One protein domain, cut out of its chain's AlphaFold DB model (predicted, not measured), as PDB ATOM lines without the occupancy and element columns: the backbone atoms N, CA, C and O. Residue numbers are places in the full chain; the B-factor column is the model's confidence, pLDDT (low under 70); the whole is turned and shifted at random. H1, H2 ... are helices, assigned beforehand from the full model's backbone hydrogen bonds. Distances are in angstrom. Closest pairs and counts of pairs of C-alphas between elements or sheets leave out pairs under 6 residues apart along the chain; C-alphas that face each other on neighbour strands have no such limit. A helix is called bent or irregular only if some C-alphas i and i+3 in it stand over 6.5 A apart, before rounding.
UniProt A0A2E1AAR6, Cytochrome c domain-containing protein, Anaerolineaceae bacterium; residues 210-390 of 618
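Overview. This is residues 210 to 390 of the 618 residues of the protein "Cytochrome c domain-containing protein" of Anaerolineaceae bacterium (UniProt A0A2E1AAR6). With little regular structure, this is mostly loop strung with short helices: hairpin H1-H2 at one end, looped residues 246 to 298 towards the other, H3 and H9 near the middle, H5 to H8 clustered on one side. The 181 printed residues, all helix by class, hold ten named helices, H1 to H10, with only 72 residues, and no named strand. It is compact, radius of gyration 18.4 A, spanning 55 by 39 by 38 A.

Arrangement. Start at H1, residues 210 to 219, a hairpin with H2, 225 to 233; closest C-alphas His 212 and Leu 231, 5.6 A. H3, 241 to 245, touches H4, 299 to 303; closest C-alphas Gly 245 and Phe 300, 5.1 A. Irregular H5, 307 to 316, C-alphas 309 and 312 7.9 A apart, makes a hairpin with H6, 323 to 329; closest C-alphas Leu 312 and His 329, 4.8 A. H7, 332 to 341, touches H8, 352 to 357, at a steep tilt of 59 degrees; closest C-alphas Ala 332 and Ala 355, 6.0 A. H9, 365 to 368, only just touches H3, with 3 pairs of C-alphas within 8 A; H10, 384 to 389, touches no helix. Every O i to N i+4 pair is within hydrogen-bond range in H1, H2, H3, H4, H7 and H10; H5 has 4 of 6, H6 1 of 3, H8 0 of 2, the last two with i+3 pairs 4 of 4 and 3 of 3.

Along the chain. Find C-alpha 210 at (53.234, -54.696, 89.507); H1 runs 14.3 A from there. H10 ends at C-alpha 389, (47.049, -24.332, 115.062).

Size, cuts and confidence. The printed part has no cut; links H3 to H4 and H9 to H10 are long. No printed residue is under 70 in pLDDT.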
ATOM      1  N   SER A 210      53.441 -54.007  90.796       96.00
ATOM      2  CA  SER A 210      53.234 -54.696  89.507       96.00
ATOM      3  C   SER A 210      51.777 -54.667  89.012       96.00
ATOM      4  O   SER A 210      51.510 -54.308  87.866       96.00
ATOM      5  N   ASN A 211      50.812 -54.945  89.896       94.88
ATOM      6  CA  ASN A 211      49.385 -54.941  89.554       94.88
ATOM      7  C   ASN A 211      48.882 -53.523  89.238       94.88
ATOM      8  O   ASN A 211      48.058 -53.336  88.345       94.88
ATOM      9  N   HIS A 212      49.388 -52.504  89.941       94.94
ATOM     10  CA  HIS A 212      49.063 -51.107  89.654       94.94
ATOM     11  C   HIS A 212      49.563 -50.696  88.261       94.94
ATOM     12  O   HIS A 212      48.828 -50.064  87.502       94.94
ATOM     13  N   ILE A 213      50.788 -51.096  87.909       94.06
ATOM     14  CA  ILE A 213      51.393 -50.824  86.602       94.06
ATOM     15  C   ILE A 213      50.620 -51.539  85.487       94.06
ATOM     16  O   ILE A 213      50.265 -50.897  84.498       94.06
ATOM     17  N   GLU A 214      50.276 -52.819  85.663       93.19
ATOM     18  CA  GLU A 214      49.498 -53.584  84.679       93.19
ATOM     19  C   GLU A 214      48.131 -52.937  84.408       93.19
ATOM     20  O   GLU A 214      47.769 -52.699  83.253       93.19
ATOM     21  N   ILE A 215      47.398 -52.563  85.465       91.94
ATOM     22  CA  ILE A 215      46.098 -51.892  85.327       91.94
ATOM     23  C   ILE A 215      46.253 -50.537  84.620       91.94
ATOM     24  O   ILE A 215      45.422 -50.182  83.775       91.94
ATOM     25  N   ALA A 216      47.296 -49.766  84.944       90.88
ATOM     26  CA  ALA A 216      47.558 -48.474  84.313       90.88
ATOM     27  C   ALA A 216      47.848 -48.620  82.809       90.88
ATOM     28  O   ALA A 216      47.286 -47.881  81.991       90.88
ATOM     29  N   ASP A 217      48.681 -49.594  82.443       89.50
ATOM     30  CA  ASP A 217      49.048 -49.885  81.059       89.50
ATOM     31  C   ASP A 217      47.842 -50.347  80.228       89.50
ATOM     32  O   ASP A 217      47.654 -49.889  79.092       89.50
ATOM     33  N   ASP A 218      46.983 -51.190  80.808       89.06
ATOM     34  CA  ASP A 218      45.774 -51.696  80.156       89.06
ATOM     35  C   ASP A 218      44.698 -50.617  79.976       89.06
ATOM     36  O   ASP A 218      44.036 -50.558  78.929       89.06
ATOM     37  N   SER A 219      44.554 -49.717  80.954       84.94
ATOM     38  CA  SER A 219      43.562 -48.633  80.921       84.94
ATOM     39  C   SER A 219      43.908 -47.541  79.892       84.94
ATOM     40  O   SER A 219      43.034 -46.856  79.345       84.94
ATOM     41  N   GLY A 220      45.197 -47.361  79.581       77.44
ATOM     42  CA  GLY A 220      45.670 -46.360  78.628       77.44
ATOM     43  C   GLY A 220      45.322 -44.914  79.026       77.44
ATOM     44  O   GLY A 220      45.222 -44.556  80.191       77.44
ATOM     45  N   SER A 221      45.152 -44.014  78.047       74.56
ATOM     46  CA  SER A 221      45.031 -42.562  78.313       74.56
ATOM     47  C   SER A 221      43.657 -42.080  78.812       74.56
ATOM     48  O   SER A 221      43.448 -40.871  78.910       74.56
ATOM     49  N   SER A 222      42.690 -42.973  79.027       78.00
ATOM     50  CA  SER A 222      41.332 -42.620  79.458       78.00
ATOM     51  C   SER A 222      40.786 -43.719  80.354       78.00
ATOM     52  O   SER A 222      40.237 -44.693  79.853       78.00
ATOM     53  N   ILE A 223      40.890 -43.500  81.657       79.00
ATOM     54  CA  ILE A 223      40.460 -44.427  82.699       79.00
ATOM     55  C   ILE A 223      38.960 -44.222  82.961       79.00
ATOM     56  O   ILE A 223      38.502 -43.085  83.097       79.00
ATOM     57  N   SER A 224      38.178 -45.300  82.979       83.56
ATOM     58  CA  SER A 224      36.788 -45.285  83.452       83.56
ATOM     59  C   SER A 224      36.710 -45.290  84.980       83.56
ATOM     60  O   SER A 224      37.643 -45.719  85.648       83.56
ATOM     61  N   ASP A 225      35.572 -44.886  85.555       79.69
ATOM     62  CA  ASP A 225      35.395 -44.868  87.016       79.69
ATOM     63  C   ASP A 225      35.703 -46.229  87.672       79.69
ATOM     64  O   ASP A 225      36.290 -46.273  88.749       79.69
ATOM     65  N   SER A 226      35.355 -47.349  87.021       82.69
ATOM     66  CA  SER A 226      35.677 -48.691  87.529       82.69
ATOM     67  C   SER A 226      37.170 -49.004  87.462       82.69
ATOM     68  O   SER A 226      37.722 -49.490  88.441       82.69
ATOM     69  N   GLU A 227      37.835 -48.672  86.353       84.75
ATOM     70  CA  GLU A 227      39.286 -48.874  86.214       84.75
ATOM     71  C   GLU A 227      40.063 -47.994  87.203       84.75
ATOM     72  O   GLU A 227      41.108 -48.394  87.699       84.75
ATOM     73  N   TYR A 228      39.541 -46.815  87.553       83.62
ATOM     74  CA  TYR A 228      40.136 -45.962  88.579       83.62
ATOM     75  C   TYR A 228      40.044 -46.579  89.977       83.62
ATOM     76  O   TYR A 228      40.995 -46.503  90.761       83.62
ATOM     77  N   VAL A 229      38.903 -47.188  90.310       84.69
ATOM     78  CA  VAL A 229      38.733 -47.912  91.577       84.69
ATOM     79  C   VAL A 229      39.718 -49.075  91.655       84.69
ATOM     80  O   VAL A 229      40.386 -49.213  92.679       84.69
ATOM     81  N   ASP A 230      39.875 -49.838  90.575       88.00
ATOM     82  CA  ASP A 230      40.824 -50.954  90.514       88.00
ATOM     83  C   ASP A 230      42.281 -50.458  90.609       88.00
ATOM     84  O   ASP A 230      43.040 -50.927  91.455       88.00
ATOM     85  N   LEU A 231      42.652 -49.435  89.828       89.25
ATOM     86  CA  LEU A 231      43.995 -48.843  89.815       89.25
ATOM     87  C   LEU A 231      44.395 -48.284  91.181       89.25
ATOM     88  O   LEU A 231      45.494 -48.535  91.677       89.25
ATOM     89  N   SER A 232      43.500 -47.498  91.784       86.62
ATOM     90  CA  SER A 232      43.727 -46.962  93.121       86.62
ATOM     91  C   SER A 232      43.753 -48.093  94.140       86.62
ATOM     92  O   SER A 232      44.561 -48.052  95.053       86.62
ATOM     93  N   GLY A 233      42.888 -49.105  94.011       89.06
ATOM     94  CA  GLY A 233      42.817 -50.302  94.856       89.06
ATOM     95  C   GLY A 233      44.093 -51.145  94.872       89.06
ATOM     96  O   GLY A 233      44.397 -51.745  95.897       89.06
ATOM     97  N   ALA A 234      44.843 -51.144  93.772       92.81
ATOM     98  CA  ALA A 234      46.057 -51.935  93.597       92.81
ATOM     99  C   ALA A 234      47.321 -51.320  94.220       92.81
ATOM    100  O   ALA A 234      48.387 -51.916  94.109       92.81
ATOM    101  N   ILE A 235      47.227 -50.144  94.851       93.75
ATOM    102  CA  ILE A 235      48.371 -49.465  95.467       93.75
ATOM    103  C   ILE A 235      47.995 -48.878  96.834       93.75
ATOM    104  O   ILE A 235      46.875 -48.398  97.045       93.75
ATOM    105  N   ASN A 236      48.927 -48.905  97.786       94.56
ATOM    106  CA  ASN A 236      48.737 -48.257  99.080       94.56
ATOM    107  C   ASN A 236      48.921 -46.734  98.943       94.56
ATOM    108  O   ASN A 236      49.736 -46.286  98.148       94.56
ATOM    109  N   PHE A 237      48.192 -45.915  99.705       92.62
ATOM    110  CA  PHE A 237      48.339 -44.446  99.691       92.62
ATOM    111  C   PHE A 237      49.243 -43.902 100.811       92.62
ATOM    112  O   PHE A 237      49.423 -42.692 100.909       92.62
ATOM    113  N   ALA A 238      49.784 -44.779 101.661       93.88
ATOM    114  CA  ALA A 238      50.621 -44.458 102.814       93.88
ATOM    115  C   ALA A 238      49.975 -43.468 103.808       93.88
ATOM    116  O   ALA A 238      50.662 -42.653 104.424       93.88
ATOM    117  N   LEU A 239      48.644 -43.528 103.962       94.69
ATOM    118  CA  LEU A 239      47.905 -42.690 104.917       94.69
ATOM    119  C   LEU A 239      47.773 -43.332 106.306       94.69
ATOM    120  O   LEU A 239      47.633 -42.605 107.289       94.69
ATOM    121  N   ASP A 240      47.848 -44.662 106.401       95.56
ATOM    122  CA  ASP A 240      47.895 -45.370 107.682       95.56
ATOM    123  C   ASP A 240      49.241 -45.107 108.381       95.56
ATOM    124  O   ASP A 240      50.310 -45.286 107.792       95.56
ATOM    125  N   GLY A 241      49.200 -44.726 109.663       96.94
ATOM    126  CA  GLY A 241      50.395 -44.538 110.486       96.94
ATOM    127  C   GLY A 241      51.265 -45.796 110.599       96.94
ATOM    128  O   GLY A 241      52.478 -45.681 110.782       96.94
ATOM    129  N   GLN A 242      50.686 -46.990 110.436       97.62
ATOM    130  CA  GLN A 242      51.424 -48.259 110.454       97.62
ATOM    131  C   GLN A 242      52.451 -48.376 109.321       97.62
ATOM    132  O   GLN A 242      53.514 -48.961 109.530       97.62
ATOM    133  N   VAL A 243      52.199 -47.747 108.167       97.62
ATOM    134  CA  VAL A 243      53.151 -47.728 107.042       97.62
ATOM    135  C   VAL A 243      54.449 -47.034 107.448       97.62
ATOM    136  O   VAL A 243      55.533 -47.494 107.110       97.62
ATOM    137  N   CYS A 244      54.372 -45.961 108.235       97.94
ATOM    138  CA  CYS A 244      55.556 -45.323 108.818       97.94
ATOM    139  C   CYS A 244      56.108 -46.144 109.996       97.94
ATOM    140  O   CYS A 244      57.321 -46.216 110.220       97.94
ATOM    141  N   GLY A 245      55.199 -46.772 110.746       97.44
ATOM    142  CA  GLY A 245      55.478 -47.620 111.895       97.44
ATOM    143  C   GLY A 245      56.361 -48.821 111.596       97.44
ATOM    144  O   GLY A 245      57.075 -49.237 112.495       97.44
ATOM    145  N   GLN A 246      56.419 -49.324 110.361       95.69
ATOM    146  CA  GLN A 246      57.305 -50.443 110.016       95.69
ATOM    147  C   GLN A 246      58.800 -50.137 110.271       95.69
ATOM    148  O   GLN A 246      59.577 -51.044 110.558       95.69
ATOM    149  N   CYS A 247      59.188 -48.852 110.243       96.88
ATOM    150  CA  CYS A 247      60.561 -48.388 110.483       96.88
ATOM    151  C   CYS A 247      60.691 -47.462 111.703       96.88
ATOM    152  O   CYS A 247      61.704 -47.494 112.409       96.88
ATOM    153  N   HIS A 248      59.688 -46.616 111.964       97.00
ATOM    154  CA  HIS A 248      59.698 -45.616 113.041       97.00
ATOM    155  C   HIS A 248      59.208 -46.166 114.388       97.00
ATOM    156  O   HIS A 248      58.557 -45.467 115.172       97.00
ATOM    157  N   VAL A 249      59.562 -47.422 114.658       96.81
ATOM    158  CA  VAL A 249      59.205 -48.181 115.855       96.81
ATOM    159  C   VAL A 249      60.432 -48.893 116.430       96.81
ATOM    160  O   VAL A 249      61.408 -49.184 115.733       96.81
ATOM    161  N   ARG A 250      60.373 -49.233 117.721       96.62
ATOM    162  CA  ARG A 250      61.277 -50.208 118.340       96.62
ATOM    163  C   ARG A 250      60.474 -51.351 118.939       96.62
ATOM    164  O   ARG A 250      59.479 -51.121 119.624       96.62
ATOM    165  N   GLY A 251      60.933 -52.565 118.684       96.12
ATOM    166  CA  GLY A 251      60.272 -53.798 119.075       96.12
ATOM    167  C   GLY A 251      61.020 -54.996 118.515       96.12
ATOM    168  O   GLY A 251      62.193 -54.875 118.149       96.12
ATOM    169  N   THR A 252      60.335 -56.129 118.426       96.31
ATOM    170  CA  THR A 252      60.891 -57.351 117.845       96.31
ATOM    171  C   THR A 252      59.898 -58.057 116.932       96.31
ATOM    172  O   THR A 252      58.684 -57.961 117.119       96.31
ATOM    173  N   SER A 253      60.421 -58.833 115.987       94.88
ATOM    174  CA  SER A 253      59.677 -59.885 115.295       94.88
ATOM    175  C   SER A 253      59.070 -60.890 116.296       94.88
ATOM    176  O   SER A 253      59.521 -60.973 117.447       94.88
ATOM    177  N   PRO A 254      58.072 -61.700 115.895       94.62
ATOM    178  CA  PRO A 254      57.389 -62.630 116.802       94.62
ATOM    179  C   PRO A 254      58.288 -63.716 117.413       94.62
ATOM    180  O   PRO A 254      57.983 -64.247 118.482       94.62
ATOM    181  N   ASP A 255      59.377 -64.082 116.736       92.94
ATOM    182  CA  ASP A 255      60.391 -65.008 117.250       92.94
ATOM    183  C   ASP A 255      61.460 -64.319 118.116       92.94
ATOM    184  O   ASP A 255      62.205 -65.007 118.817       92.94
ATOM    185  N   GLY A 256      61.473 -62.984 118.147       93.56
ATOM    186  CA  GLY A 256      62.391 -62.169 118.937       93.56
ATOM    187  C   GLY A 256      63.759 -61.950 118.292       93.56
ATOM    188  O   GLY A 256      64.649 -61.435 118.967       93.56
ATOM    189  N   GLU A 257      63.948 -62.354 117.034       90.94
ATOM    190  CA  GLU A 257      65.264 -62.378 116.386       90.94
ATOM    191  C   GLU A 257      65.580 -61.083 115.615       90.94
ATOM    192  O   GLU A 257      66.741 -60.678 115.568       90.94
ATOM    193  N   GLN A 258      64.580 -60.395 115.046       93.75
ATOM    194  CA  GLN A 258      64.780 -59.177 114.249       93.75
ATOM    195  C   GLN A 258      64.178 -57.941 114.927       93.75
ATOM    196  O   GLN A 258      63.084 -58.010 115.488       93.75
ATOM    197  N   PRO A 259      64.838 -56.773 114.831       95.00
ATOM    198  CA  PRO A 259      64.325 -55.515 115.369       95.00
ATOM    199  C   PRO A 259      63.362 -54.780 114.414       95.00
ATOM    200  O   PRO A 259      63.080 -53.602 114.634       95.00
ATOM    201  N   TYR A 260      62.894 -55.440 113.351       94.50
ATOM    202  CA  TYR A 260      62.010 -54.899 112.312       94.50
ATOM    203  C   TYR A 260      61.003 -55.973 111.841       94.50
ATOM    204  O   TYR A 260      61.255 -57.168 112.045       94.50
ATOM    205  N   PRO A 261      59.860 -55.591 111.242       94.19
ATOM    206  CA  PRO A 261      58.846 -56.543 110.788       94.19
ATOM    207  C   PRO A 261      59.263 -57.244 109.485       94.19
ATOM    208  O   PRO A 261      59.406 -56.608 108.450       94.19
ATOM    209  N   LEU A 262      59.428 -58.570 109.511       88.81
ATOM    210  CA  LEU A 262      59.801 -59.355 108.320       88.81
ATOM    211  C   LEU A 262      58.629 -59.656 107.373       88.81
ATOM    212  O   LEU A 262      58.853 -59.952 106.203       88.81
ATOM    213  N   ALA A 263      57.401 -59.672 107.895       84.38
ATOM    214  CA  ALA A 263      56.210 -60.129 107.174       84.38
ATOM    215  C   ALA A 263      55.242 -58.996 106.802       84.38
ATOM    216  O   ALA A 263      54.229 -59.259 106.161       84.38
ATOM    217  N   TYR A 264      55.539 -57.765 107.219       93.12
ATOM    218  CA  TYR A 264      54.671 -56.620 106.988       93.12
ATOM    219  C   TYR A 264      54.797 -56.112 105.554       93.12
ATOM    220  O   TYR A 264      55.906 -55.865 105.083       93.12
ATOM    221  N   HIS A 265      53.660 -55.884 104.906       91.94
ATOM    222  CA  HIS A 265      53.551 -55.115 103.674       91.94
ATOM    223  C   HIS A 265      52.605 -53.928 103.902       91.94
ATOM    224  O   HIS A 265      51.668 -54.034 104.698       91.94
ATOM    225  N   PRO A 266      52.795 -52.790 103.210       93.94
ATOM    226  CA  PRO A 266      51.891 -51.657 103.341       93.94
ATOM    227  C   PRO A 266      50.425 -52.036 103.096       93.94
ATOM    228  O   PRO A 266      50.021 -52.354 101.979       93.94
ATOM    229  N   GLY A 267      49.601 -51.912 104.138       90.19
ATOM    230  CA  GLY A 267      48.182 -52.292 104.128       90.19
ATOM    231  C   GLY A 267      47.862 -53.494 105.018       90.19
ATOM    232  O   GLY A 267      46.689 -53.720 105.314       90.19
ATOM    233  N   ASP A 268      48.882 -54.213 105.485       94.25
ATOM    234  CA  ASP A 268      48.751 -55.206 106.547       94.25
ATOM    235  C   ASP A 268      48.552 -54.537 107.921       94.25
ATOM    236  O   ASP A 268      48.759 -53.334 108.104       94.25
ATOM    237  N   ASP A 269      48.186 -55.346 108.915       95.75
ATOM    238  CA  ASP A 269      48.173 -54.955 110.326       95.75
ATOM    239  C   ASP A 269      49.560 -55.204 110.938       95.75
ATOM    240  O   ASP A 269      49.932 -56.341 111.238       95.75
ATOM    241  N   LEU A 270      50.334 -54.132 111.132       96.88
ATOM    242  CA  LEU A 270      51.670 -54.184 111.734       96.88
ATOM    243  C   LEU A 270      51.625 -54.736 113.165       96.88
ATOM    244  O   LEU A 270      52.579 -55.369 113.617       96.88
ATOM    245  N   LEU A 271      50.529 -54.476 113.879       95.62
ATOM    246  CA  LEU A 271      50.352 -54.816 115.288       95.62
ATOM    247  C   LEU A 271      49.708 -56.192 115.495       95.62
ATOM    248  O   LEU A 271      49.459 -56.588 116.640       95.62
ATOM    249  N   ALA A 272      49.461 -56.941 114.418       96.44
ATOM    250  CA  ALA A 272      49.012 -58.318 114.511       96.44
ATOM    251  C   ALA A 272      50.004 -59.169 115.329       96.44
ATOM    252  O   ALA A 272      51.225 -59.002 115.251       96.44
ATOM    253  N   GLU A 273      49.476 -60.124 116.110       92.81
ATOM    254  CA  GLU A 273      50.274 -60.955 117.032       92.81
ATOM    255  C   GLU A 273      51.417 -61.721 116.341       92.81
ATOM    256  O   GLU A 273      52.382 -62.105 117.000       92.81
ATOM    257  N   ASP A 274      51.325 -61.972 115.040       94.19
ATOM    258  CA  ASP A 274      52.309 -62.687 114.231       94.19
ATOM    259  C   ASP A 274      53.098 -61.784 113.268       94.19
ATOM    260  O   ASP A 274      53.829 -62.305 112.428       94.19
ATOM    261  N   THR A 275      53.013 -60.458 113.423       95.06
ATOM    262  CA  THR A 275      53.725 -59.492 112.568       95.06
ATOM    263  C   THR A 275      54.855 -58.777 113.306       95.06
ATOM    264  O   THR A 275      56.024 -58.991 112.974       95.06
ATOM    265  N   PHE A 276      54.553 -57.955 114.318       97.06
ATOM    266  CA  PHE A 276      55.573 -57.207 115.060       97.06
ATOM    267  C   PHE A 276      55.118 -56.815 116.464       97.06
ATOM    268  O   PHE A 276      53.962 -56.457 116.681       97.06
ATOM    269  N   HIS A 277      56.037 -56.842 117.434       97.25
ATOM    270  CA  HIS A 277      55.753 -56.507 118.833       97.25
ATOM    271  C   HIS A 277      56.558 -55.277 119.269       97.25
ATOM    272  O   HIS A 277      57.718 -55.418 119.668       97.25
ATOM    273  N   PRO A 278      55.970 -54.064 119.224       97.31
ATOM    274  CA  PRO A 278      56.580 -52.873 119.805       97.31
ATOM    275  C   PRO A 278      56.870 -53.050 121.301       97.31
ATOM    276  O   PRO A 278      56.110 -53.705 122.017       97.31
ATOM    277  N   PHE A 279      57.942 -52.430 121.801       97.56
ATOM    278  CA  PHE A 279      58.234 -52.471 123.235       97.56
ATOM    279  C   PHE A 279      57.136 -51.755 124.037       97.56
ATOM    280  O   PHE A 279      56.823 -50.599 123.733       97.56
ATOM    281  N   PRO A 280      56.564 -52.394 125.073       95.81
ATOM    282  CA  PRO A 280      55.432 -51.841 125.802       95.81
ATOM    283  C   PRO A 280      55.858 -50.664 126.687       95.81
ATOM    284  O   PRO A 280      56.993 -50.610 127.155       95.81
ATOM    285  N   VAL A 281      54.936 -49.728 126.943       95.31
ATOM    286  CA  VAL A 281      55.204 -48.466 127.670       95.31
ATOM    287  C   VAL A 281      55.688 -48.682 129.113       95.31
ATOM    288  O   VAL A 281      56.326 -47.808 129.693       95.31
ATOM    289  N   ASP A 282      55.413 -49.845 129.709       93.94
ATOM    290  CA  ASP A 282      55.885 -50.212 131.047       93.94
ATOM    291  C   ASP A 282      57.303 -50.816 131.067       93.94
ATOM    292  O   ASP A 282      57.825 -51.126 132.142       93.94
ATOM    293  N   ASP A 283      57.960 -50.943 129.911       96.56
ATOM    294  CA  ASP A 283      59.359 -51.347 129.816       96.56
ATOM    295  C   ASP A 283      60.303 -50.160 130.061       96.56
ATOM    296  O   ASP A 283      60.615 -49.365 129.169       96.56
ATOM    297  N   GLU A 284      60.816 -50.075 131.287       94.44
ATOM    298  CA  GLU A 284      61.725 -49.015 131.738       94.44
ATOM    299  C   GLU A 284      63.036 -48.921 130.935       94.44
ATOM    300  O   GLU A 284      63.706 -47.886 130.999       94.44
ATOM    301  N   ALA A 285      63.428 -49.961 130.185       93.62
ATOM    302  CA  ALA A 285      64.600 -49.904 129.308       93.62
ATOM    303  C   ALA A 285      64.344 -49.067 128.044       93.62
ATOM    304  O   ALA A 285      65.273 -48.478 127.487       93.62
ATOM    305  N   HIS A 286      63.084 -48.983 127.619       95.69
ATOM    306  CA  HIS A 286      62.664 -48.360 126.366       95.69
ATOM    307  C   HIS A 286      61.835 -47.092 126.582       95.69
ATOM    308  O   HIS A 286      61.801 -46.227 125.708       95.69
ATOM    309  N   TRP A 287      61.254 -46.934 127.771       96.81
ATOM    310  CA  TRP A 287      60.368 -45.833 128.120       96.81
ATOM    311  C   TRP A 287      60.790 -45.146 129.413       96.81
ATOM    312  O   TRP A 287      61.279 -45.755 130.370       96.81
ATOM    313  N   PHE A 288      60.627 -43.830 129.440       96.25
ATOM    314  CA  PHE A 288      60.687 -43.058 130.666       96.25
ATOM    315  C   PHE A 288      59.391 -43.246 131.466       96.25
ATOM    316  O   PHE A 288      58.334 -43.473 130.875       96.25
ATOM    317  N   PRO A 289      59.421 -43.069 132.800       94.69
ATOM    318  CA  PRO A 289      58.215 -43.126 133.631       94.69
ATOM    319  C   PRO A 289      57.125 -42.129 133.218       94.69
ATOM    320  O   PRO A 289      55.961 -42.302 133.565       94.69
ATOM    321  N   THR A 290      57.505 -41.081 132.483       94.19
ATOM    322  CA  THR A 290      56.607 -40.081 131.906       94.19
ATOM    323  C   THR A 290      55.902 -40.550 130.640       94.19
ATOM    324  O   THR A 290      55.235 -39.727 130.040       94.19
ATOM    325  N   GLY A 291      56.078 -41.798 130.188       94.75
ATOM    326  CA  GLY A 291      55.485 -42.311 128.947       94.75
ATOM    327  C   GLY A 291      56.164 -41.816 127.665       94.75
ATOM    328  O   GLY A 291      55.637 -42.019 126.578       94.75
ATOM    329  N   HIS A 292      57.332 -41.184 127.788       96.75
ATOM    330  CA  HIS A 292      58.160 -40.744 126.666       96.75
ATOM    331  C   HIS A 292      59.174 -41.827 126.290       96.75
ATOM    332  O   HIS A 292      59.761 -42.469 127.163       96.75
ATOM    333  N   ALA A 293      59.415 -42.032 125.004       95.94
ATOM    334  CA  ALA A 293      60.301 -43.074 124.509       95.94
ATOM    335  C   ALA A 293      61.785 -42.675 124.600       95.94
ATOM    336  O   ALA A 293      62.171 -41.576 124.197       95.94
ATOM    337  N   ARG A 294      62.629 -43.604 125.073       94.19
ATOM    338  CA  ARG A 294      64.079 -43.421 125.306       94.19
ATOM    339  C   ARG A 294      64.943 -43.606 124.062       94.19
ATOM    340  O   ARG A 294      66.071 -43.118 124.017       94.19
ATOM    341  N   LEU A 295      64.479 -44.389 123.090       93.75
ATOM    342  CA  LEU A 295      65.304 -44.802 121.956       93.75
ATOM    343  C   LEU A 295      65.070 -43.940 120.704       93.75
ATOM    344  O   LEU A 295      64.025 -43.297 120.567       93.75
ATOM    345  N   PRO A 296      66.020 -43.948 119.745       92.19
ATOM    346  CA  PRO A 296      65.764 -43.412 118.414       92.19
ATOM    347  C   PRO A 296      64.655 -44.213 117.723       92.19
ATOM    348  O   PRO A 296      64.539 -45.418 117.956       92.19
ATOM    349  N   ASN A 297      63.939 -43.587 116.788       92.69
ATOM    350  CA  ASN A 297      62.917 -44.228 115.947       92.69
ATOM    351  C   ASN A 297      61.759 -44.849 116.751       92.69
ATOM    352  O   ASN A 297      61.416 -46.002 116.545       92.69
ATOM    353  N   MET A 298      61.196 -44.111 117.709       96.62
ATOM    354  CA  MET A 298      60.008 -44.526 118.477       96.62
ATOM    355  C   MET A 298      58.823 -43.568 118.274       96.62
ATOM    356  O   MET A 298      57.938 -43.488 119.119       96.62
ATOM    357  N   GLN A 299      58.802 -42.820 117.164       98.00
ATOM    358  CA  GLN A 299      57.731 -41.864 116.868       98.00
ATOM    359  C   GLN A 299      56.381 -42.564 116.710       98.00
ATOM    360  O   GLN A 299      55.399 -42.084 117.260       98.00
ATOM    361  N   PHE A 300      56.335 -43.713 116.027       98.38
ATOM    362  CA  PHE A 300      55.105 -44.498 115.904       98.38
ATOM    363  C   PHE A 300      54.664 -45.049 117.262       98.38
ATOM    364  O   PHE A 300      53.491 -44.957 117.614       98.38
ATOM    365  N   SER A 301      55.618 -45.542 118.061       97.75
ATOM    366  CA  SER A 301      55.355 -46.006 119.425       97.75
ATOM    367  C   SER A 301      54.702 -44.928 120.288       97.75
ATOM    368  O   SER A 301      53.735 -45.223 120.973       97.75
ATOM    369  N   GLU A 302      55.205 -43.692 120.263       98.25
ATOM    370  CA  GLU A 302      54.602 -42.583 121.015       98.25
ATOM    371  C   GLU A 302      53.277 -42.113 120.410       98.25
ATOM    372  O   GLU A 302      52.322 -41.882 121.149       98.25
ATOM    373  N   TRP A 303      53.189 -42.028 119.080       98.25
ATOM    374  CA  TRP A 303      51.973 -41.615 118.382       98.25
ATOM    375  C   TRP A 303      50.785 -42.528 118.706       98.25
ATOM    376  O   TRP A 303      49.701 -42.014 118.977       98.25
ATOM    377  N   MET A 304      50.991 -43.850 118.775       96.81
ATOM    378  CA  MET A 304      49.955 -44.815 119.182       96.81
ATOM    379  C   MET A 304      49.392 -44.545 120.583       96.81
ATOM    380  O   MET A 304      48.270 -44.935 120.890       96.81
ATOM    381  N   GLN A 305      50.166 -43.890 121.451       95.50
ATOM    382  CA  GLN A 305      49.734 -43.534 122.802       95.50
ATOM    383  C   GLN A 305      49.031 -42.174 122.857       95.50
ATOM    384  O   GLN A 305      48.510 -41.801 123.909       95.50
ATOM    385  N   SER A 306      49.034 -41.426 121.755       96.12
ATOM    386  CA  SER A 306      48.453 -40.091 121.661       96.12
ATOM    387  C   SER A 306      47.028 -40.120 121.114       96.12
ATOM    388  O   SER A 306      46.667 -40.991 120.319       96.12
ATOM    389  N   SER A 307      46.248 -39.094 121.454       96.19
ATOM    390  CA  SER A 307      44.892 -38.904 120.930       96.19
ATOM    391  C   SER A 307      44.841 -38.581 119.435       96.19
ATOM    392  O   SER A 307      43.781 -38.696 118.836       96.19
ATOM    393  N   HIS A 308      45.962 -38.231 118.789       97.81
ATOM    394  CA  HIS A 308      45.998 -38.114 117.328       97.81
ATOM    395  C   HIS A 308      45.677 -39.452 116.654       97.81
ATOM    396  O   HIS A 308      44.897 -39.489 115.701       97.81
ATOM    397  N   SER A 309      46.197 -40.559 117.197       97.06
ATOM    398  CA  SER A 309      45.950 -41.896 116.645       97.06
ATOM    399  C   SER A 309      44.478 -42.311 116.709       97.06
ATOM    400  O   SER A 309      43.976 -42.942 115.780       97.06
ATOM    401  N   SER A 310      43.764 -41.894 117.760       96.88
ATOM    402  CA  SER A 310      42.341 -42.175 117.974       96.88
ATOM    403  C   SER A 310      41.405 -41.052 117.523       96.88
ATOM    404  O   SER A 310      40.194 -41.206 117.653       96.88
ATOM    405  N   ALA A 311      41.920 -39.954 116.954       97.88
ATOM    406  CA  ALA A 311      41.166 -38.713 116.750       97.88
ATOM    407  C   ALA A 311      39.846 -38.899 115.986       97.88
ATOM    408  O   ALA A 311      38.840 -38.291 116.354       97.88
ATOM    409  N   LEU A 312      39.835 -39.742 114.947       97.88
ATOM    410  CA  LEU A 312      38.627 -40.042 114.179       97.88
ATOM    411  C   LEU A 312      37.636 -40.874 114.994       97.88
ATOM    412  O   LEU A 312      36.448 -40.562 115.008       97.88
ATOM    413  N   ALA A 313      38.120 -41.918 115.668       97.12
ATOM    414  CA  ALA A 313      37.282 -42.785 116.486       97.12
ATOM    415  C   ALA A 313      36.619 -41.985 117.615       97.12
ATOM    416  O   ALA A 313      35.403 -42.061 117.778       97.12
ATOM    417  N   ASP A 314      37.392 -41.145 118.308       95.69
ATOM    418  CA  ASP A 314      36.905 -40.271 119.378       95.69
ATOM    419  C   ASP A 314      35.847 -39.283 118.854       95.69
ATOM    420  O   ASP A 314      34.811 -39.075 119.485       95.69
ATOM    421  N   ALA A 315      36.056 -38.711 117.661       95.56
ATOM    422  CA  ALA A 315      35.082 -37.816 117.039       95.56
ATOM    423  C   ALA A 315      33.778 -38.535 116.670       95.56
ATOM    424  O   ALA A 315      32.694 -37.997 116.896       95.56
ATOM    425  N   GLN A 316      33.868 -39.756 116.139       96.19
ATOM    426  CA  GLN A 316      32.716 -40.568 115.733       96.19
ATOM    427  C   GLN A 316      31.842 -41.023 116.912       96.19
ATOM    428  O   GLN A 316      30.682 -41.384 116.702       96.19
ATOM    429  N   GLU A 317      32.356 -40.996 118.145       96.25
ATOM    430  CA  GLU A 317      31.547 -41.241 119.345       96.25
ATOM    431  C   GLU A 317      30.565 -40.094 119.649       96.25
ATOM    432  O   GLU A 317      29.590 -40.293 120.381       96.25
ATOM    433  N   SER A 318      30.787 -38.903 119.084       92.75
ATOM    434  CA  SER A 318      29.916 -37.742 119.262       92.75
ATOM    435  C   SER A 318      28.626 -37.851 118.444       92.75
ATOM    436  O   SER A 318      28.646 -38.088 117.237       92.75
ATOM    437  N   ASP A 319      27.486 -37.533 119.070       93.81
ATOM    438  CA  ASP A 319      26.193 -37.378 118.379       93.81
ATOM    439  C   ASP A 319      26.194 -36.221 117.347       93.81
ATOM    440  O   ASP A 319      25.251 -36.098 116.560       93.81
ATOM    441  N   TYR A 320      27.225 -35.367 117.365       90.75
ATOM    442  CA  TYR A 320      27.394 -34.206 116.484       90.75
ATOM    443  C   TYR A 320      28.447 -34.413 115.387       90.75
ATOM    444  O   TYR A 320      28.769 -33.459 114.689       90.75
ATOM    445  N   PHE A 321      28.989 -35.624 115.231       93.75
ATOM    446  CA  PHE A 321      29.965 -35.908 114.181       93.75
ATOM    447  C   PHE A 321      29.377 -35.680 112.782       93.75
ATOM    448  O   PHE A 321      28.336 -36.246 112.431       93.75
ATOM    449  N   ASP A 322      30.063 -34.879 111.968       93.31
ATOM    450  CA  ASP A 322      29.689 -34.598 110.587       93.31
ATOM    451  C   ASP A 322      30.910 -34.439 109.661       93.31
ATOM    452  O   ASP A 322      32.055 -34.693 110.034       93.31
ATOM    453  N   ALA A 323      30.653 -34.067 108.405       92.56
ATOM    454  CA  ALA A 323      31.681 -33.911 107.384       92.56
ATOM    455  C   ALA A 323      32.736 -32.840 107.719       92.56
ATOM    456  O   ALA A 323      33.883 -32.979 107.300       92.56
ATOM    457  N   GLY A 324      32.376 -31.794 108.468       91.06
ATOM    458  CA  GLY A 324      33.304 -30.737 108.875       91.06
ATOM    459  C   GLY A 324      34.363 -31.237 109.859       91.06
ATOM    460  O   GLY A 324      35.495 -30.751 109.845       91.06
ATOM    461  N   CYS A 325      34.038 -32.270 110.644       93.50
ATOM    462  CA  CYS A 325      34.958 -32.869 111.611       93.50
ATOM    463  C   CYS A 325      36.183 -33.521 110.945       93.50
ATOM    464  O   CYS A 325      37.242 -33.609 111.565       93.50
ATOM    465  N   ILE A 326      36.063 -33.965 109.688       95.06
ATOM    466  CA  ILE A 326      37.127 -34.684 108.963       95.06
ATOM    467  C   ILE A 326      38.404 -33.856 108.844       95.06
ATOM    468  O   ILE A 326      39.489 -34.416 108.980       95.06
ATOM    469  N   SER A 327      38.261 -32.540 108.674       93.19
ATOM    470  CA  SER A 327      39.374 -31.609 108.471       93.19
ATOM    471  C   SER A 327      40.463 -31.699 109.544       93.19
ATOM    472  O   SER A 327      41.641 -31.575 109.226       93.19
ATOM    473  N   CYS A 328      40.067 -31.960 110.793       95.12
ATOM    474  CA  CYS A 328      40.973 -32.023 111.940       95.12
ATOM    475  C   CYS A 328      41.111 -33.436 112.522       95.12
ATOM    476  O   CYS A 328      42.114 -33.742 113.158       95.12
ATOM    477  N   HIS A 329      40.110 -34.304 112.337       96.94
ATOM    478  CA  HIS A 329      40.072 -35.612 112.996       96.94
ATOM    479  C   HIS A 329      40.545 -36.776 112.123       96.94
ATOM    480  O   HIS A 329      40.697 -37.882 112.640       96.94
ATOM    481  N   SER A 330      40.798 -36.567 110.828       97.75
ATOM    482  CA  SER A 330      41.242 -37.638 109.937       97.75
ATOM    483  C   SER A 330      42.260 -37.174 108.902       97.75
ATOM    484  O   SER A 330      42.103 -36.146 108.247       97.75
ATOM    485  N   VAL A 331      43.268 -38.012 108.663       96.75
ATOM    486  CA  VAL A 331      44.194 -37.871 107.530       96.75
ATOM    487  C   VAL A 331      43.483 -37.918 106.170       96.75
ATOM    488  O   VAL A 331      44.043 -37.461 105.174       96.75
ATOM    489  N   ALA A 332      42.240 -38.413 106.102       96.00
ATOM    490  CA  ALA A 332      41.437 -38.409 104.884       96.00
ATOM    491  C   ALA A 332      41.337 -37.013 104.250       96.00
ATOM    492  O   ALA A 332      41.265 -36.920 103.025       96.00
ATOM    493  N   GLN A 333      41.422 -35.939 105.046       93.94
ATOM    494  CA  GLN A 333      41.455 -34.571 104.530       93.94
ATOM    495  C   GLN A 333      42.568 -34.359 103.493       93.94
ATOM    496  O   GLN A 333      42.312 -33.763 102.455       93.94
ATOM    497  N   GLN A 334      43.752 -34.957 103.676       91.44
ATOM    498  CA  GLN A 334      44.858 -34.859 102.710       91.44
ATOM    499  C   GLN A 334      44.475 -35.411 101.334       91.44
ATOM    500  O   GLN A 334      44.893 -34.907 100.291       91.44
ATOM    501  N   ARG A 335      43.654 -36.467 101.318       89.56
ATOM    502  CA  ARG A 335      43.151 -37.032 100.071       89.56
ATOM    503  C   ARG A 335      42.097 -36.136  99.434       89.56
ATOM    504  O   ARG A 335      42.069 -36.025  98.211       89.56
ATOM    505  N   ILE A 336      41.234 -35.535 100.246       91.38
ATOM    506  CA  ILE A 336      40.196 -34.613  99.786       91.38
ATOM    507  C   ILE A 336      40.847 -33.393  99.133       91.38
ATOM    508  O   ILE A 336      40.518 -33.081  97.991       91.38
ATOM    509  N   ASP A 337      41.822 -32.788  99.809       90.44
ATOM    510  CA  ASP A 337      42.565 -31.627  99.315       90.44
ATOM    511  C   ASP A 337      43.229 -31.936  97.969       90.44
ATOM    512  O   ASP A 337      43.034 -31.206  97.002       90.44
ATOM    513  N   TYR A 338      43.899 -33.090  97.852       87.06
ATOM    514  CA  TYR A 338      44.489 -33.530  96.585       87.06
ATOM    515  C   TYR A 338      43.455 -33.662  95.454       87.06
ATOM    516  O   TYR A 338      43.703 -33.242  94.325       87.06
ATOM    517  N   LEU A 339      42.293 -34.266  95.728       85.75
ATOM    518  CA  LEU A 339      41.247 -34.443  94.714       85.75
ATOM    519  C   LEU A 339      40.658 -33.102  94.254       85.75
ATOM    520  O   LEU A 339      40.283 -32.978  93.085       85.75
ATOM    521  N   ILE A 340      40.570 -32.125  95.157       86.81
ATOM    522  CA  ILE A 340      40.118 -30.764  94.856       86.81
ATOM    523  C   ILE A 340      41.179 -30.020  94.035       86.81
ATOM    524  O   ILE A 340      40.847 -29.450  92.994       86.81
ATOM    525  N   ASP A 341      42.443 -30.059  94.460       87.19
ATOM    526  CA  ASP A 341      43.558 -29.361  93.806       87.19
ATOM    527  C   ASP A 341      43.800 -29.850  92.375       87.19
ATOM    528  O   ASP A 341      44.092 -29.061  91.474       87.19
ATOM    529  N   GLU A 342      43.620 -31.148  92.140       84.12
ATOM    530  CA  GLU A 342      43.731 -31.754  90.814       84.12
ATOM    531  C   GLU A 342      42.440 -31.607  89.973       84.12
ATOM    532  O   GLU A 342      42.341 -32.161  88.877       84.12
ATOM    533  N   GLU A 343      41.439 -30.870  90.467       83.69
ATOM    534  CA  GLU A 343      40.143 -30.616  89.820       83.69
ATOM    535  C   GLU A 343      39.336 -31.897  89.492       83.69
ATOM    536  O   GLU A 343      38.525 -31.912  88.558       83.69
ATOM    537  N   TRP A 344      39.529 -32.986  90.251       77.12
ATOM    538  CA  TRP A 344      38.759 -34.234  90.091       77.12
ATOM    539  C   TRP A 344      37.386 -34.135  90.744       77.12
ATOM    540  O   TRP A 344      36.417 -34.722  90.254       77.12
ATOM    541  N   VAL A 345      37.306 -33.395  91.847       79.38
ATOM    542  CA  VAL A 345      36.068 -33.102  92.567       79.38
ATOM    543  C   VAL A 345      35.995 -31.607  92.861       79.38
ATOM    544  O   VAL A 345      37.016 -30.931  92.962       79.38
ATOM    545  N   PHE A 346      34.781 -31.082  93.001       79.31
ATOM    546  CA  PHE A 346      34.568 -29.708  93.451       79.31
ATOM    547  C   PHE A 346      34.225 -29.708  94.940       79.31
ATOM    548  O   PHE A 346      33.452 -30.552  95.395       79.31
ATOM    549  N   GLU A 347      34.785 -28.755  95.685       78.69
ATOM    550  CA  GLU A 347      34.600 -28.616  97.138       78.69
ATOM    551  C   GLU A 347      33.113 -28.575  97.545       78.69
ATOM    552  O   GLU A 347      32.727 -29.145  98.560       78.69
ATOM    553  N   ASP A 348      32.250 -27.965  96.727       81.69
ATOM    554  CA  ASP A 348      30.809 -27.860  96.977       81.69
ATOM    555  C   ASP A 348      29.995 -29.098  96.554       81.69
ATOM    556  O   ASP A 348      28.796 -29.174  96.841       81.69
ATOM    557  N   GLU A 349      30.626 -30.065  95.884       80.38
ATOM    558  CA  GLU A 349      29.988 -31.281  95.364       80.38
ATOM    559  C   GLU A 349      30.491 -32.573  96.035       80.38
ATOM    560  O   GLU A 349      29.819 -33.603  95.935       80.38
ATOM    561  N   TYR A 350      31.630 -32.531  96.733       84.12
ATOM    562  CA  TYR A 350      32.211 -33.678  97.430       84.12
ATOM    563  C   TYR A 350      31.723 -33.768  98.880       84.12
ATOM    564  O   TYR A 350      31.721 -32.775  99.603       84.12
ATOM    565  N   ASN A 351      31.327 -34.961  99.331       89.69
ATOM    566  CA  ASN A 351      31.027 -35.221 100.738       89.69
ATOM    567  C   ASN A 351      32.276 -35.805 101.427       89.69
ATOM    568  O   ASN A 351      32.607 -36.957 101.155       89.69
ATOM    569  N   PRO A 352      32.942 -35.077 102.349       91.69
ATOM    570  CA  PRO A 352      34.120 -35.566 103.070       91.69
ATOM    571  C   PRO A 352      33.967 -36.947 103.711       91.69
ATOM    572  O   PRO A 352      34.929 -37.708 103.766       91.69
ATOM    573  N   LEU A 353      32.753 -37.304 104.144       93.69
ATOM    574  CA  LEU A 353      32.482 -38.609 104.748       93.69
ATOM    575  C   LEU A 353      32.696 -39.777 103.775       93.69
ATOM    576  O   LEU A 353      32.998 -40.876 104.228       93.69
ATOM    577  N   ASP A 354      32.589 -39.551 102.464       90.94
ATOM    578  CA  ASP A 354      32.797 -40.595 101.456       90.94
ATOM    579  C   ASP A 354      34.276 -41.041 101.423       90.94
ATOM    580  O   ASP A 354      34.577 -42.192 101.114       90.94
ATOM    581  N   ALA A 355      35.218 -40.171 101.825       90.62
ATOM    582  CA  ALA A 355      36.635 -40.533 101.928       90.62
ATOM    583  C   ALA A 355      36.892 -41.601 103.009       90.62
ATOM    584  O   ALA A 355      37.819 -42.405 102.881       90.62
ATOM    585  N   LEU A 356      36.055 -41.640 104.050       93.75
ATOM    586  CA  LEU A 356      36.184 -42.594 105.151       93.75
ATOM    587  C   LEU A 356      35.825 -44.028 104.755       93.75
ATOM    588  O   LEU A 356      36.129 -44.944 105.505       93.75
ATOM    589  N   GLU A 357      35.218 -44.266 103.589       89.75
ATOM    590  CA  GLU A 357      35.000 -45.641 103.113       89.75
ATOM    591  C   GLU A 357      36.319 -46.381 102.845       89.75
ATOM    592  O   GLU A 357      36.351 -47.612 102.830       89.75
ATOM    593  N   ARG A 358      37.403 -45.626 102.623       86.12
ATOM    594  CA  ARG A 358      38.725 -46.154 102.279       86.12
ATOM    595  C   ARG A 358      39.853 -45.654 103.187       86.12
ATOM    596  O   ARG A 358      40.878 -46.321 103.285       86.12
ATOM    597  N   PHE A 359      39.692 -44.483 103.799       92.25
ATOM    598  CA  PHE A 359      40.726 -43.814 104.587       92.25
ATOM    599  C   PHE A 359      40.205 -43.488 105.995       92.25
ATOM    600  O   PHE A 359      40.146 -42.331 106.396       92.25
ATOM    601  N   ASP A 360      39.797 -44.507 106.747       94.75
ATOM    602  CA  ASP A 360      39.207 -44.404 108.089       94.75
ATOM    603  C   ASP A 360      40.250 -44.306 109.214       94.75
ATOM    604  O   ASP A 360      40.103 -44.885 110.290       94.75
ATOM    605  N   PHE A 361      41.298 -43.516 108.990       96.44
ATOM    606  CA  PHE A 361      42.356 -43.294 109.970       96.44
ATOM    607  C   PHE A 361      42.172 -41.956 110.694       96.44
ATOM    608  O   PHE A 361      41.617 -41.004 110.136       96.44
ATOM    609  N   GLY A 362      42.668 -41.879 111.933       97.62
ATOM    610  CA  GLY A 362      42.771 -40.633 112.694       97.62
ATOM    611  C   GLY A 362      43.776 -39.646 112.092       97.62
ATOM    612  O   GLY A 362      44.075 -39.665 110.896       97.62
ATOM    613  N   VAL A 363      44.341 -38.785 112.932       98.31
ATOM    614  CA  VAL A 363      45.478 -37.940 112.552       98.31
ATOM    615  C   VAL A 363      46.733 -38.811 112.564       98.31
ATOM    616  O   VAL A 363      47.148 -39.294 113.617       98.31
ATOM    617  N   THR A 364      47.337 -39.039 111.398       98.06
ATOM    618  CA  THR A 364      48.502 -39.929 111.248       98.06
ATOM    619  C   THR A 364      49.774 -39.141 110.943       98.06
ATOM    620  O   THR A 364      49.777 -37.912 110.877       98.06
ATOM    621  N   CYS A 365      50.886 -39.845 110.727       97.75
ATOM    622  CA  CYS A 365      52.147 -39.238 110.304       97.75
ATOM    623  C   CYS A 365      51.973 -38.385 109.034       97.75
ATOM    624  O   CYS A 365      52.532 -37.293 108.944       97.75
ATOM    625  N   ALA A 366      51.155 -38.854 108.084       95.75
ATOM    626  CA  ALA A 366      50.915 -38.185 106.810       95.75
ATOM    627  C   ALA A 366      50.067 -36.905 106.933       95.75
ATOM    628  O   ALA A 366      50.044 -36.118 105.988       95.75
ATOM    629  N   SER A 367      49.422 -36.654 108.080       96.38
ATOM    630  CA  SER A 367      48.756 -35.375 108.363       96.38
ATOM    631  C   SER A 367      49.761 -34.231 108.546       96.38
ATOM    632  O   SER A 367      49.464 -33.100 108.179       96.38
ATOM    633  N   CYS A 368      50.958 -34.521 109.069       95.81
ATOM    634  CA  CYS A 368      51.983 -33.511 109.365       95.81
ATOM    635  C   CYS A 368      53.193 -33.585 108.426       95.81
ATOM    636  O   CYS A 368      53.825 -32.563 108.163       95.81
ATOM    637  N   HIS A 369      53.516 -34.780 107.922       95.75
ATOM    638  CA  HIS A 369      54.683 -35.033 107.083       95.75
ATOM    639  C   HIS A 369      54.293 -35.354 105.638       95.75
ATOM    640  O   HIS A 369      53.336 -36.084 105.376       95.75
ATOM    641  N   ASN A 370      55.083 -34.850 104.694       92.00
ATOM    642  CA  ASN A 370      55.032 -35.202 103.287       92.00
ATOM    643  C   ASN A 370      56.289 -35.994 102.902       92.00
ATOM    644  O   ASN A 370      57.342 -35.387 102.737       92.00
ATOM    645  N   PRO A 371      56.215 -37.322 102.711       89.19
ATOM    646  CA  PRO A 371      57.398 -38.132 102.418       89.19
ATOM    647  C   PRO A 371      58.059 -37.807 101.068       89.19
ATOM    648  O   PRO A 371      59.177 -38.259 100.845       89.19
ATOM    649  N   HIS A 372      57.393 -37.035 100.202       88.06
ATOM    650  CA  HIS A 372      57.906 -36.604  98.899       88.06
ATOM    651  C   HIS A 372      58.340 -35.131  98.867       88.06
ATOM    652  O   HIS A 372      58.744 -34.660  97.815       88.06
ATOM    653  N   GLU A 373      58.225 -34.376  99.963       79.19
ATOM    654  CA  GLU A 373      58.655 -32.970 100.008       79.19
ATOM    655  C   GLU A 373      60.103 -32.872 100.483       79.19
ATOM    656  O   GLU A 373      60.513 -33.633 101.353       79.19
ATOM    657  N   VAL A 374      60.870 -31.910  99.971       72.06
ATOM    658  CA  VAL A 374      62.279 -31.700 100.354       72.06
ATOM    659  C   VAL A 374      62.580 -30.276 100.811       72.06
ATOM    660  O   VAL A 374      63.658 -30.026 101.354       72.06
ATOM    661  N   GLU A 375      61.645 -29.338 100.645       76.44
ATOM    662  CA  GLU A 375      61.860 -27.938 101.019       76.44
ATOM    663  C   GLU A 375      61.742 -27.694 102.534       76.44
ATOM    664  O   GLU A 375      62.459 -26.850 103.085       76.44
ATOM    665  N   SER A 376      60.890 -28.454 103.228       83.94
ATOM    666  CA  SER A 376      60.637 -28.288 104.663       83.94
ATOM    667  C   SER A 376      61.537 -29.184 105.527       83.94
ATOM    668  O   SER A 376      61.609 -30.397 105.298       83.94
ATOM    669  N   PRO A 377      62.178 -28.657 106.593       85.75
ATOM    670  CA  PRO A 377      62.877 -29.481 107.576       85.75
ATOM    671  C   PRO A 377      61.974 -30.584 108.135       85.75
ATOM    672  O   PRO A 377      60.813 -30.342 108.453       85.75
ATOM    673  N   ALA A 378      62.516 -31.800 108.269       89.50
ATOM    674  CA  ALA A 378      61.764 -32.992 108.680       89.50
ATOM    675  C   ALA A 378      60.535 -33.308 107.801       89.50
ATOM    676  O   ALA A 378      59.651 -34.048 108.234       89.50
ATOM    677  N   TYR A 379      60.501 -32.776 106.577       92.62
ATOM    678  CA  TYR A 379      59.459 -33.027 105.586       92.62
ATOM    679  C   TYR A 379      58.067 -32.609 106.055       92.62
ATOM    680  O   TYR A 379      57.082 -33.285 105.783       92.62
ATOM    681  N   LEU A 380      57.984 -31.521 106.819       94.00
ATOM    682  CA  LEU A 380      56.716 -30.993 107.313       94.00
ATOM    683  C   LEU A 380      55.888 -30.361 106.184       94.00
ATOM    684  O   LEU A 380      56.432 -29.719 105.287       94.00
ATOM    685  N   ARG A 381      54.563 -30.522 106.248       92.06
ATOM    686  CA  ARG A 381      53.623 -29.936 105.273       92.06
ATOM    687  C   ARG A 381      53.492 -28.422 105.378       92.06
ATOM    688  O   ARG A 381      53.164 -27.775 104.391       92.06
ATOM    689  N   ASP A 382      53.743 -27.882 106.562       91.88
ATOM    690  CA  ASP A 382      53.714 -26.453 106.849       91.88
ATOM    691  C   ASP A 382      54.738 -26.143 107.952       91.88
ATOM    692  O   ASP A 382      55.363 -27.044 108.526       91.88
ATOM    693  N   GLU A 383      54.914 -24.865 108.262       91.75
ATOM    694  CA  GLU A 383      55.722 -24.420 109.387       91.75
ATOM    695  C   GLU A 383      55.200 -25.025 110.707       91.75
ATOM    696  O   GLU A 383      53.984 -25.108 110.914       91.75
ATOM    697  N   PRO A 384      56.085 -25.408 111.648       90.00
ATOM    698  CA  PRO A 384      55.702 -26.203 112.817       90.00
ATOM    699  C   PRO A 384      54.536 -25.642 113.646       90.00
ATOM    700  O   PRO A 384      53.620 -26.380 113.997       90.00
ATOM    701  N   TYR A 385      54.535 -24.335 113.930       92.75
ATOM    702  CA  TYR A 385      53.443 -23.694 114.671       92.75
ATOM    703  C   TYR A 385      52.119 -23.739 113.895       92.75
ATOM    704  O   TYR A 385      51.077 -24.034 114.479       92.75
ATOM    705  N   ALA A 386      52.168 -23.494 112.580       94.00
ATOM    706  CA  ALA A 386      50.997 -23.497 111.706       94.00
ATOM    707  C   ALA A 386      50.335 -24.880 111.653       94.00
ATOM    708  O   ALA A 386      49.111 -24.963 111.695       94.00
ATOM    709  N   LEU A 387      51.126 -25.959 111.665       94.38
ATOM    710  CA  LEU A 387      50.598 -27.323 111.740       94.38
ATOM    711  C   LEU A 387      49.742 -27.541 112.989       94.38
ATOM    712  O   LEU A 387      48.629 -28.046 112.879       94.38
ATOM    713  N   CYS A 388      50.216 -27.125 114.167       96.19
ATOM    714  CA  CYS A 388      49.464 -27.297 115.410       96.19
ATOM    715  C   CYS A 388      48.149 -26.507 115.380       96.19
ATOM    716  O   CYS A 388      47.076 -27.057 115.633       96.19
ATOM    717  N   VAL A 389      48.220 -25.221 115.033       95.38
ATOM    718  CA  VAL A 389      47.049 -24.332 115.062       95.38
ATOM    719  C   VAL A 389      46.132 -24.488 113.849       95.38
ATOM    720  O   VAL A 389      45.073 -23.876 113.820       95.38
ATOM    721  N   SER A 390      46.487 -25.330 112.872       93.62
ATOM    722  CA  SER A 390      45.583 -25.722 111.780       93.62
ATOM    723  C   SER A 390      44.391 -26.552 112.264       93.62
ATOM    724  O   SER A 390      43.386 -26.625 111.564       93.62
TER     725      SER A 390